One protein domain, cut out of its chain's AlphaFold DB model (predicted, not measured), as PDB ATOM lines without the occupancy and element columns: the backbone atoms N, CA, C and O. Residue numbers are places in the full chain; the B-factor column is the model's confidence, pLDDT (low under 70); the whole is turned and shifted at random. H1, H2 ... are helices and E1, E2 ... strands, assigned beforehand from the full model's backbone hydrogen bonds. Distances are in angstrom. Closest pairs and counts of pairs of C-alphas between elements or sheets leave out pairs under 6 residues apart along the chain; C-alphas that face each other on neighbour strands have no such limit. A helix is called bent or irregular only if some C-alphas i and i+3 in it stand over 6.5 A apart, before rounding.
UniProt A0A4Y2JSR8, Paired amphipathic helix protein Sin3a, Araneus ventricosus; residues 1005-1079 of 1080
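Overview. This is residues 1005 to 1079 of the 1080 residues of the protein "Paired amphipathic helix protein Sin3a" of Araneus ventricosus (UniProt A0A4Y2JSR8). An antiparallel hairpin, E1 and E2, makes one side of a loose, open triangle; the long helix H1 and shorter H2 make a V as the other two. The 75 printed residues, with named elements in the order H1, H2, E1, E2, are of mixed class. The radius of gyration of the C-alphas is 16.5 A, and the spans are 52 by 34 by 14 A, only just flat.

Arrangement. In the hairpin of E1, residues 1053 to 1060, and E2, residues 1071 to 1078, the directions stand at 154 degrees; N 1056 and O 1075 are within hydrogen-bond range at 2.8 A. H2, residues 1035 to 1046, and E1 have 4 pairs of C-alphas within 8 A, the closest being those of Leu 1046 and Val 1055, 5.6 A apart. H1, residues 1005 to 1032, is apart from E1, E2 and H2. Every O i to N i+4 pair is within hydrogen-bond range in H2, and 22 of 24 in H1.

Along the chain. H1 runs 39.3 A from C-alpha 1005 at (116.309, 192.423, 242.820), with a kink of 37 degrees near residue 1012; it is irregular, C-alphas 1008 and 1011 being 7.3 A apart. H2 spans 16.1 A, E1 21.5 A, and E2 22.6 A, ending at (156.908, 193.091, 223.942).

Size, cuts and confidence. The C-alphas farthest apart, Lys 1005 and Glu 1051, are 51.8 A apart. The printed part has no cut and no long link. Residues 1005 to 1006 and 1047 to 1052 have pLDDT under 70.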
ATOM      1  N   LYS A1005     116.262 193.871 242.532       67.00
ATOM      2  CA  LYS A1005     116.309 192.423 242.820       67.00
ATOM      3  C   LYS A1005     117.319 191.678 241.935       67.00
ATOM      4  O   LYS A1005     117.882 190.668 242.361       67.00
ATOM      5  N   ALA A1006     117.576 192.156 240.715       69.81
ATOM      6  CA  ALA A1006     118.641 191.636 239.862       69.81
ATOM      7  C   ALA A1006     120.026 191.991 240.427       69.81
ATOM      8  O   ALA A1006     120.825 191.084 240.640       69.81
ATOM      9  N   ARG A1007     120.284 193.266 240.761       72.56
ATOM     10  CA  ARG A1007     121.542 193.731 241.381       72.56
ATOM     11  C   ARG A1007     121.812 193.009 242.716       72.56
ATOM     12  O   ARG A1007     122.906 192.486 242.900       72.56
ATOM     13  N   GLU A1008     120.799 192.859 243.574       75.81
ATOM     14  CA  GLU A1008     120.856 192.094 244.839       75.81
ATOM     15  C   GLU A1008     121.213 190.607 244.658       75.81
ATOM     16  O   GLU A1008     121.866 190.016 245.516       75.81
ATOM     17  N   SER A1009     120.776 189.972 243.563       79.88
ATOM     18  CA  SER A1009     120.987 188.534 243.327       79.88
ATOM     19  C   SER A1009     122.141 188.210 242.373       79.88
ATOM     20  O   SER A1009     122.546 187.047 242.284       79.88
ATOM     21  N   HIS A1010     122.707 189.214 241.695       81.06
ATOM     22  CA  HIS A1010     123.712 189.043 240.647       81.06
ATOM     23  C   HIS A1010     124.971 188.318 241.139       81.06
ATOM     24  O   HIS A1010     125.408 187.359 240.497       81.06
ATOM     25  N   GLN A1011     125.510 188.712 242.297       81.50
ATOM     26  CA  GLN A1011     126.689 188.078 242.896       81.50
ATOM     27  C   GLN A1011     126.437 186.594 243.199       81.50
ATOM     28  O   GLN A1011     127.097 185.723 242.634       81.50
ATOM     29  N   ALA A1012     125.424 186.293 244.017       80.50
ATOM     30  CA  ALA A1012     125.115 184.923 244.428       80.50
ATOM     31  C   ALA A1012     124.790 184.003 243.232       80.50
ATOM     32  O   ALA A1012     125.167 182.830 243.217       80.50
ATOM     33  N   ILE A1013     124.118 184.521 242.195       82.25
ATOM     34  CA  ILE A1013     123.864 183.764 240.961       82.25
ATOM     35  C   ILE A1013     125.172 183.519 240.196       82.25
ATOM     36  O   ILE A1013     125.388 182.393 239.742       82.25
ATOM     37  N   SER A1014     126.049 184.519 240.077       81.94
ATOM     38  CA  SER A1014     127.337 184.411 239.377       81.94
ATOM     39  C   SER A1014     128.278 183.407 240.044       81.94
ATOM     40  O   SER A1014     128.835 182.543 239.362       81.94
ATOM     41  N   GLU A1015     128.385 183.440 241.373       82.25
ATOM     42  CA  GLU A1015     129.154 182.475 242.169       82.25
ATOM     43  C   GLU A1015     128.638 181.042 241.963       82.25
ATOM     44  O   GLU A1015     129.400 180.137 241.611       82.25
ATOM     45  N   ILE A1016     127.319 180.831 242.090       83.31
ATOM     46  CA  ILE A1016     126.687 179.518 241.888       83.31
ATOM     47  C   ILE A1016     126.896 179.025 240.450       83.31
ATOM     48  O   ILE A1016     127.223 177.853 240.243       83.31
ATOM     49  N   LYS A1017     126.718 179.880 239.438       82.38
ATOM     50  CA  LYS A1017     126.882 179.505 238.024       82.38
ATOM     51  C   LYS A1017     128.329 179.144 237.703       82.38
ATOM     52  O   LYS A1017     128.562 178.090 237.112       82.38
ATOM     53  N   THR A1018     129.280 179.954 238.157       81.19
ATOM     54  CA  THR A1018     130.716 179.743 237.932       81.19
ATOM     55  C   THR A1018     131.226 178.511 238.680       81.19
ATOM     56  O   THR A1018     132.000 177.736 238.125       81.19
ATOM     57  N   SER A1019     130.728 178.249 239.893       81.62
ATOM     58  CA  SER A1019     131.009 177.014 240.640       81.62
ATOM     59  C   SER A1019     130.518 175.764 239.894       81.62
ATOM     60  O   SER A1019     131.293 174.830 239.673       81.62
ATOM     61  N   ASN A1020     129.271 175.770 239.399       85.38
ATOM     62  CA  ASN A1020     128.731 174.665 238.595       85.38
ATOM     63  C   ASN A1020     129.501 174.462 237.277       85.38
ATOM     64  O   ASN A1020     129.783 173.321 236.906       85.38
ATOM     65  N   PHE A1021     129.873 175.546 236.586       84.88
ATOM     66  CA  PHE A1021     130.686 175.471 235.369       84.88
ATOM     67  C   PHE A1021     132.081 174.901 235.653       84.88
ATOM     68  O   PHE A1021     132.507 173.978 234.968       84.88
ATOM     69  N   ASN A1022     132.761 175.370 236.701       83.88
ATOM     70  CA  ASN A1022     134.079 174.865 237.092       83.88
ATOM     71  C   ASN A1022     134.040 173.394 237.534       83.88
ATOM     72  O   ASN A1022     134.970 172.648 237.232       83.88
ATOM     73  N   ALA A1023     132.971 172.951 238.202       83.50
ATOM     74  CA  ALA A1023     132.770 171.542 238.530       83.50
ATOM     75  C   ALA A1023     132.603 170.683 237.263       83.50
ATOM     76  O   ALA A1023     133.290 169.673 237.111       83.50
ATOM     77  N   TRP A1024     131.752 171.113 236.322       90.88
ATOM     78  CA  TRP A1024     131.586 170.442 235.027       90.88
ATOM     79  C   TRP A1024     132.886 170.425 234.210       90.88
ATOM     80  O   TRP A1024     133.276 169.372 233.712       90.88
ATOM     81  N   HIS A1025     133.587 171.556 234.121       85.25
ATOM     82  CA  HIS A1025     134.819 171.692 233.349       85.25
ATOM     83  C   HIS A1025     135.952 170.828 233.917       85.25
ATOM     84  O   HIS A1025     136.663 170.195 233.142       85.25
ATOM     85  N   ARG A1026     136.083 170.710 235.249       83.50
ATOM     86  CA  ARG A1026     137.006 169.744 235.877       83.50
ATOM     87  C   ARG A1026     136.657 168.309 235.477       83.50
ATOM     88  O   ARG A1026     137.510 167.619 234.939       83.50
ATOM     89  N   ILE A1027     135.395 167.894 235.636       86.75
ATOM     90  CA  ILE A1027     134.932 166.540 235.265       86.75
ATOM     91  C   ILE A1027     135.145 166.246 233.769       86.75
ATOM     92  O   ILE A1027     135.460 165.114 233.404       86.75
ATOM     93  N   TRP A1028     134.978 167.246 232.899       89.81
ATOM     94  CA  TRP A1028     135.244 167.126 231.466       89.81
ATOM     95  C   TRP A1028     136.747 166.999 231.184       89.81
ATOM     96  O   TRP A1028     137.174 166.022 230.570       89.81
ATOM     97  N   ARG A1029     137.562 167.932 231.693       83.56
ATOM     98  CA  ARG A1029     139.021 167.950 231.518       83.56
ATOM     99  C   ARG A1029     139.652 166.648 232.005       83.56
ATOM    100  O   ARG A1029     140.387 166.018 231.258       83.56
ATOM    101  N   ASP A1030     139.299 166.216 233.211       84.62
ATOM    102  CA  ASP A1030     139.877 165.038 233.869       84.62
ATOM    103  C   ASP A1030     139.446 163.714 233.202       84.62
ATOM    104  O   ASP A1030     140.017 162.662 233.485       84.62
ATOM    105  N   ARG A1031     138.456 163.756 232.294       88.25
ATOM    106  CA  ARG A1031     138.017 162.623 231.464       88.25
ATOM    107  C   ARG A1031     138.569 162.649 230.033       88.25
ATOM    108  O   ARG A1031     138.730 161.576 229.457       88.25
ATOM    109  N   TYR A1032     138.806 163.825 229.448       86.06
ATOM    110  CA  TYR A1032     139.086 163.968 228.010       86.06
ATOM    111  C   TYR A1032     140.432 164.624 227.663       86.06
ATOM    112  O   TYR A1032     140.827 164.581 226.501       86.06
ATOM    113  N   VAL A1033     141.152 165.212 228.625       85.25
ATOM    114  CA  VAL A1033     142.421 165.914 228.378       85.25
ATOM    115  C   VAL A1033     143.538 165.261 229.189       85.25
ATOM    116  O   VAL A1033     143.535 165.287 230.418       85.25
ATOM    117  N   THR A1034     144.518 164.670 228.504       88.50
ATOM    118  CA  THR A1034     145.664 164.036 229.174       88.50
ATOM    119  C   THR A1034     146.606 165.086 229.785       88.50
ATOM    120  O   THR A1034     146.674 166.211 229.281       88.50
ATOM    121  N   PRO A1035     147.412 164.748 230.814       83.31
ATOM    122  CA  PRO A1035     148.412 165.670 231.362       83.31
ATOM    123  C   PRO A1035     149.406 166.196 230.313       83.31
ATOM    124  O   PRO A1035     149.827 167.347 230.397       83.31
ATOM    125  N   ALA A1036     149.726 165.392 229.292       83.69
ATOM    126  CA  ALA A1036     150.558 165.808 228.164       83.69
ATOM    127  C   ALA A1036     149.875 166.883 227.299       83.69
ATOM    128  O   ALA A1036     150.517 167.864 226.937       83.69
ATOM    129  N   MET A1037     148.570 166.754 227.032       83.94
ATOM    130  CA  MET A1037     147.789 167.780 226.323       83.94
ATOM    131  C   MET A1037     147.631 169.055 227.161       83.94
ATOM    132  O   MET A1037     147.786 170.149 226.631       83.94
ATOM    133  N   VAL A1038     147.400 168.935 228.478       78.94
ATOM    134  CA  VAL A1038     147.392 170.099 229.386       78.94
ATOM    135  C   VAL A1038     148.746 170.809 229.360       78.94
ATOM    136  O   VAL A1038     148.779 172.037 229.309       78.94
ATOM    137  N   LYS A1039     149.863 170.068 229.363       80.88
ATOM    138  CA  LYS A1039     151.193 170.667 229.222       80.88
ATOM    139  C   LYS A1039     151.349 171.347 227.860       80.88
ATOM    140  O   LYS A1039     151.657 172.527 227.842       80.88
ATOM    141  N   PHE A1040     151.052 170.665 226.753       83.88
ATOM    142  CA  PHE A1040     151.158 171.230 225.403       83.88
ATOM    143  C   PHE A1040     150.345 172.523 225.229       83.88
ATOM    144  O   PHE A1040     150.870 173.501 224.711       83.88
ATOM    145  N   CYS A1041     149.098 172.573 225.710       78.62
ATOM    146  CA  CYS A1041     148.281 173.787 225.625       78.62
ATOM    147  C   CYS A1041     148.820 174.935 226.494       78.62
ATOM    148  O   CYS A1041     148.748 176.084 226.070       78.62
ATOM    149  N   ASN A1042     149.374 174.653 227.681       77.00
ATOM    150  CA  ASN A1042     150.026 175.683 228.499       77.00
ATOM    151  C   ASN A1042     151.348 176.146 227.873       77.00
ATOM    152  O   ASN A1042     151.598 177.345 227.828       77.00
ATOM    153  N   ASP A1043     152.165 175.224 227.361       76.69
ATOM    154  CA  ASP A1043     153.420 175.531 226.676       76.69
ATOM    155  C   ASP A1043     153.142 176.376 225.418       76.69
ATOM    156  O   ASP A1043     153.820 177.369 225.202       76.69
ATOM    157  N   TRP A1044     152.115 176.052 224.623       77.81
ATOM    158  CA  TRP A1044     151.695 176.847 223.459       77.81
ATOM    159  C   TRP A1044     151.156 178.234 223.844       77.81
ATOM    160  O   TRP A1044     151.523 179.223 223.225       77.81
ATOM    161  N   PHE A1045     150.320 178.328 224.884       75.12
ATOM    162  CA  PHE A1045     149.680 179.588 225.285       75.12
ATOM    163  C   PHE A1045     150.588 180.526 226.107       75.12
ATOM    164  O   PHE A1045     150.300 181.717 226.226       75.12
ATOM    165  N   LEU A1046     151.666 180.005 226.708       74.94
ATOM    166  CA  LEU A1046     152.595 180.771 227.553       74.94
ATOM    167  C   LEU A1046     154.003 180.923 226.953       74.94
ATOM    168  O   LEU A1046     154.773 181.745 227.456       74.94
ATOM    169  N   LYS A1047     154.341 180.205 225.872       67.19
ATOM    170  CA  LYS A1047     155.471 180.568 225.008       67.19
ATOM    171  C   LYS A1047     155.140 181.858 224.265       67.19
ATOM    172  O   LYS A1047     154.450 181.849 223.251       67.19
ATOM    173  N   GLY A1048     155.670 182.962 224.773       61.50
ATOM    174  CA  GLY A1048     156.075 184.045 223.890       61.50
ATOM    175  C   GLY A1048     157.450 183.743 223.287       61.50
ATOM    176  O   GLY A1048     158.207 182.948 223.851       61.50
ATOM    177  N   ASP A1049     157.739 184.354 222.144       66.94
ATOM    178  CA  ASP A1049     159.054 184.321 221.502       66.94
ATOM    179  C   ASP A1049     160.025 185.170 222.350       66.94
ATOM    180  O   ASP A1049     159.803 186.377 222.454       66.94
ATOM    181  N   PRO A1050     161.024 184.588 223.049       61.66
ATOM    182  CA  PRO A1050     161.708 185.257 224.164       61.66
ATOM    183  C   PRO A1050     162.446 186.543 223.773       61.66
ATOM    184  O   PRO A1050     162.651 187.389 224.641       61.66
ATOM    185  N   GLU A1051     162.791 186.688 222.495       59.47
ATOM    186  CA  GLU A1051     163.468 187.848 221.904       59.47
ATOM    187  C   GLU A1051     162.492 188.946 221.439       59.47
ATOM    188  O   GLU A1051     162.920 190.054 221.153       59.47
ATOM    189  N   LYS A1052     161.178 188.675 221.379       63.69
ATOM    190  CA  LYS A1052     160.167 189.623 220.859       63.69
ATOM    191  C   LYS A1052     159.028 189.904 221.831       63.69
ATOM    192  O   LYS A1052     158.614 191.051 221.983       63.69
ATOM    193  N   PHE A1053     158.477 188.885 222.494       73.25
ATOM    194  CA  PHE A1053     157.357 189.067 223.421       73.25
ATOM    195  C   PHE A1053     157.180 187.946 224.449       73.25
ATOM    196  O   PHE A1053     157.570 186.800 224.261       73.25
ATOM    197  N   LYS A1054     156.483 188.260 225.545       78.81
ATOM    198  CA  LYS A1054     156.145 187.324 226.621       78.81
ATOM    199  C   LYS A1054     154.713 187.505 227.102       78.81
ATOM    200  O   LYS A1054     154.284 188.612 227.437       78.81
ATOM    201  N   VAL A1055     153.975 186.400 227.200       77.94
ATOM    202  CA  VAL A1055     152.622 186.382 227.772       77.94
ATOM    203  C   VAL A1055     152.722 186.415 229.301       77.94
ATOM    204  O   VAL A1055     153.048 185.420 229.947       77.94
ATOM    205  N   VAL A1056     152.440 187.570 229.903       73.94
ATOM    206  CA  VAL A1056     152.435 187.748 231.361       73.94
ATOM    207  C   VAL A1056     151.035 187.481 231.913       73.94
ATOM    208  O   VAL A1056     150.052 188.095 231.500       73.94
ATOM    209  N   ARG A1057     150.947 186.572 232.887       79.06
ATOM    210  CA  ARG A1057     149.713 186.222 233.603       79.06
ATOM    211  C   ARG A1057     149.573 187.064 234.872       79.06
ATOM    212  O   ARG A1057     150.213 186.774 235.880       79.06
ATOM    213  N   GLN A1058     148.700 188.063 234.846       76.06
ATOM    214  CA  GLN A1058     148.293 188.818 236.030       76.06
ATOM    215  C   GLN A1058     147.089 188.124 236.685       76.06
ATOM    216  O   GLN A1058     146.083 187.853 236.029       76.06
ATOM    217  N   THR A1059     147.171 187.825 237.982       77.69
ATOM    218  CA  THR A1059     146.005 187.346 238.742       77.69
ATOM    219  C   THR A1059     145.266 188.554 239.298       77.69
ATOM    220  O   THR A1059     145.863 189.348 240.018       77.69
ATOM    221  N   ILE A1060     143.986 188.699 238.963       75.94
ATOM    222  CA  ILE A1060     143.107 189.722 239.530       75.94
ATOM    223  C   ILE A1060     142.257 189.042 240.600       75.94
ATOM    224  O   ILE A1060     141.462 188.152 240.300       75.94
ATOM    225  N   SER A1061     142.464 189.442 241.853       72.25
ATOM    226  CA  SER A1061     141.805 188.890 243.043       72.25
ATOM    227  C   SER A1061     140.701 189.789 243.615       72.25
ATOM    228  O   SER A1061     140.169 189.479 244.678       72.25
ATOM    229  N   ASP A1062     140.337 190.879 242.926       72.94
ATOM    230  CA  ASP A1062     139.175 191.703 243.282       72.94
ATOM    231  C   ASP A1062     137.887 190.879 243.112       72.94
ATOM    232  O   ASP A1062     137.439 190.610 241.997       72.94
ATOM    233  N   CYS A1063     137.310 190.461 244.241       72.19
ATOM    234  CA  CYS A1063     136.057 189.710 244.299       72.19
ATOM    235  C   CYS A1063     134.837 190.617 244.545       72.19
ATOM    236  O   CYS A1063     133.724 190.113 244.666       72.19
ATOM    237  N   THR A1064     135.016 191.941 244.633       72.19
ATOM    238  CA  THR A1064     133.918 192.902 244.866       72.19
ATOM    239  C   THR A1064     133.143 193.234 243.588       72.19
ATOM    240  O   THR A1064     131.990 193.660 243.644       72.19
ATOM    241  N   LYS A1065     133.761 192.999 242.425       75.12
ATOM    242  CA  LYS A1065     133.219 193.272 241.087       75.12
ATOM    243  C   LYS A1065     132.998 191.961 240.322       75.12
ATOM    244  O   LYS A1065     133.717 190.993 240.578       75.12
ATOM    245  N   PRO A1066     132.048 191.895 239.368       70.88
ATOM    246  CA  PRO A1066     131.878 190.714 238.520       70.88
ATOM    247  C   PRO A1066     133.202 190.361 237.809       70.88
ATOM    248  O   PRO A1066     133.859 191.264 237.292       70.88
ATOM    249  N   PRO A1067     133.621 189.079 237.778       73.19
ATOM    250  CA  PRO A1067     132.841 187.862 238.053       73.19
ATOM    251  C   PRO A1067     132.773 187.405 239.531       73.19
ATOM    252  O   PRO A1067     132.350 186.279 239.783       73.19
ATOM    253  N   TYR A1068     133.165 188.245 240.498       79.38
ATOM    254  CA  TYR A1068     133.151 187.992 241.956       79.38
ATOM    255  C   TYR A1068     134.067 186.851 242.437       79.38
ATOM    256  O   TYR A1068     133.965 186.379 243.566       79.38
ATOM    257  N   ILE A1069     134.969 186.386 241.571       76.50
ATOM    258  CA  ILE A1069     135.881 185.259 241.797       76.50
ATOM    259  C   ILE A1069     137.239 185.630 241.179       76.50
ATOM    260  O   ILE A1069     137.243 186.222 240.094       76.50
ATOM    261  N   PRO A1070     138.388 185.264 241.788       79.25
ATOM    262  CA  PRO A1070     139.697 185.570 241.222       79.25
ATOM    263  C   PRO A1070     139.874 184.981 239.819       79.25
ATOM    264  O   PRO A1070     139.621 183.793 239.597       79.25
ATOM    265  N   TYR A1071     140.346 185.798 238.879       80.38
ATOM    266  CA  TYR A1071     140.531 185.415 237.481       80.38
ATOM    267  C   TYR A1071     141.911 185.821 236.952       80.38
ATOM    268  O   TYR A1071     142.617 186.647 237.530       80.38
ATOM    269  N   TYR A1072     142.323 185.202 235.846       80.81
ATOM    270  CA  TYR A1072     143.631 185.437 235.236       80.81
ATOM    271  C   TYR A1072     143.478 186.333 234.009       80.81
ATOM    272  O   TYR A1072     142.843 185.942 233.030       80.81
ATOM    273  N   LYS A1073     144.074 187.527 234.061       78.75
ATOM    274  CA  LYS A1073     144.214 188.438 232.925       78.75
ATOM    275  C   LYS A1073     145.588 188.214 232.304       78.75
ATOM    276  O   LYS A1073     146.611 188.383 232.966       78.75
ATOM    277  N   TYR A1074     145.617 187.822 231.039       82.00
ATOM    278  CA  TYR A1074     146.858 187.654 230.287       82.00
ATOM    279  C   TYR A1074     147.152 188.948 229.520       82.00
ATOM    280  O   TYR A1074     146.248 189.529 228.921       82.00
ATOM    281  N   LYS A1075     148.399 189.423 229.568       77.81
ATOM    282  CA  LYS A1075     148.877 190.592 228.821       77.81
ATOM    283  C   LYS A1075     150.193 190.242 228.138       77.81
ATOM    284  O   LYS A1075     151.143 189.842 228.807       77.81
ATOM    285  N   VAL A1076     150.257 190.434 226.825       79.69
ATOM    286  CA  VAL A1076     151.524 190.399 226.087       79.69
ATOM    287  C   VAL A1076     152.360 191.611 226.506       79.69
ATOM    288  O   VAL A1076     151.863 192.740 226.518       79.69
ATOM    289  N   ARG A1077     153.617 191.381 226.886       74.06
ATOM    290  CA  ARG A1077     154.658 192.411 226.914       74.06
ATOM    291  C   ARG A1077     155.600 192.131 225.755       74.06
ATOM    292  O   ARG A1077     156.125 191.024 225.692       74.06
ATOM    293  N   TYR A1078     155.792 193.105 224.880       76.00
ATOM    294  CA  TYR A1078     156.908 193.091 223.942       76.00
ATOM    295  C   TYR A1078     158.188 193.471 224.692       76.00
ATOM    296  O   TYR A1078     158.116 194.170 225.710       76.00
ATOM    297  N   TYR A1079     159.321 192.976 224.214       74.44
ATOM    298  CA  TYR A1079     160.642 193.479 224.576       74.44
ATOM    299  C   TYR A1079     161.169 194.327 223.404       74.44
ATOM    300  O   TYR A1079     160.715 194.134 222.275       74.44
TER     301      TYR A1079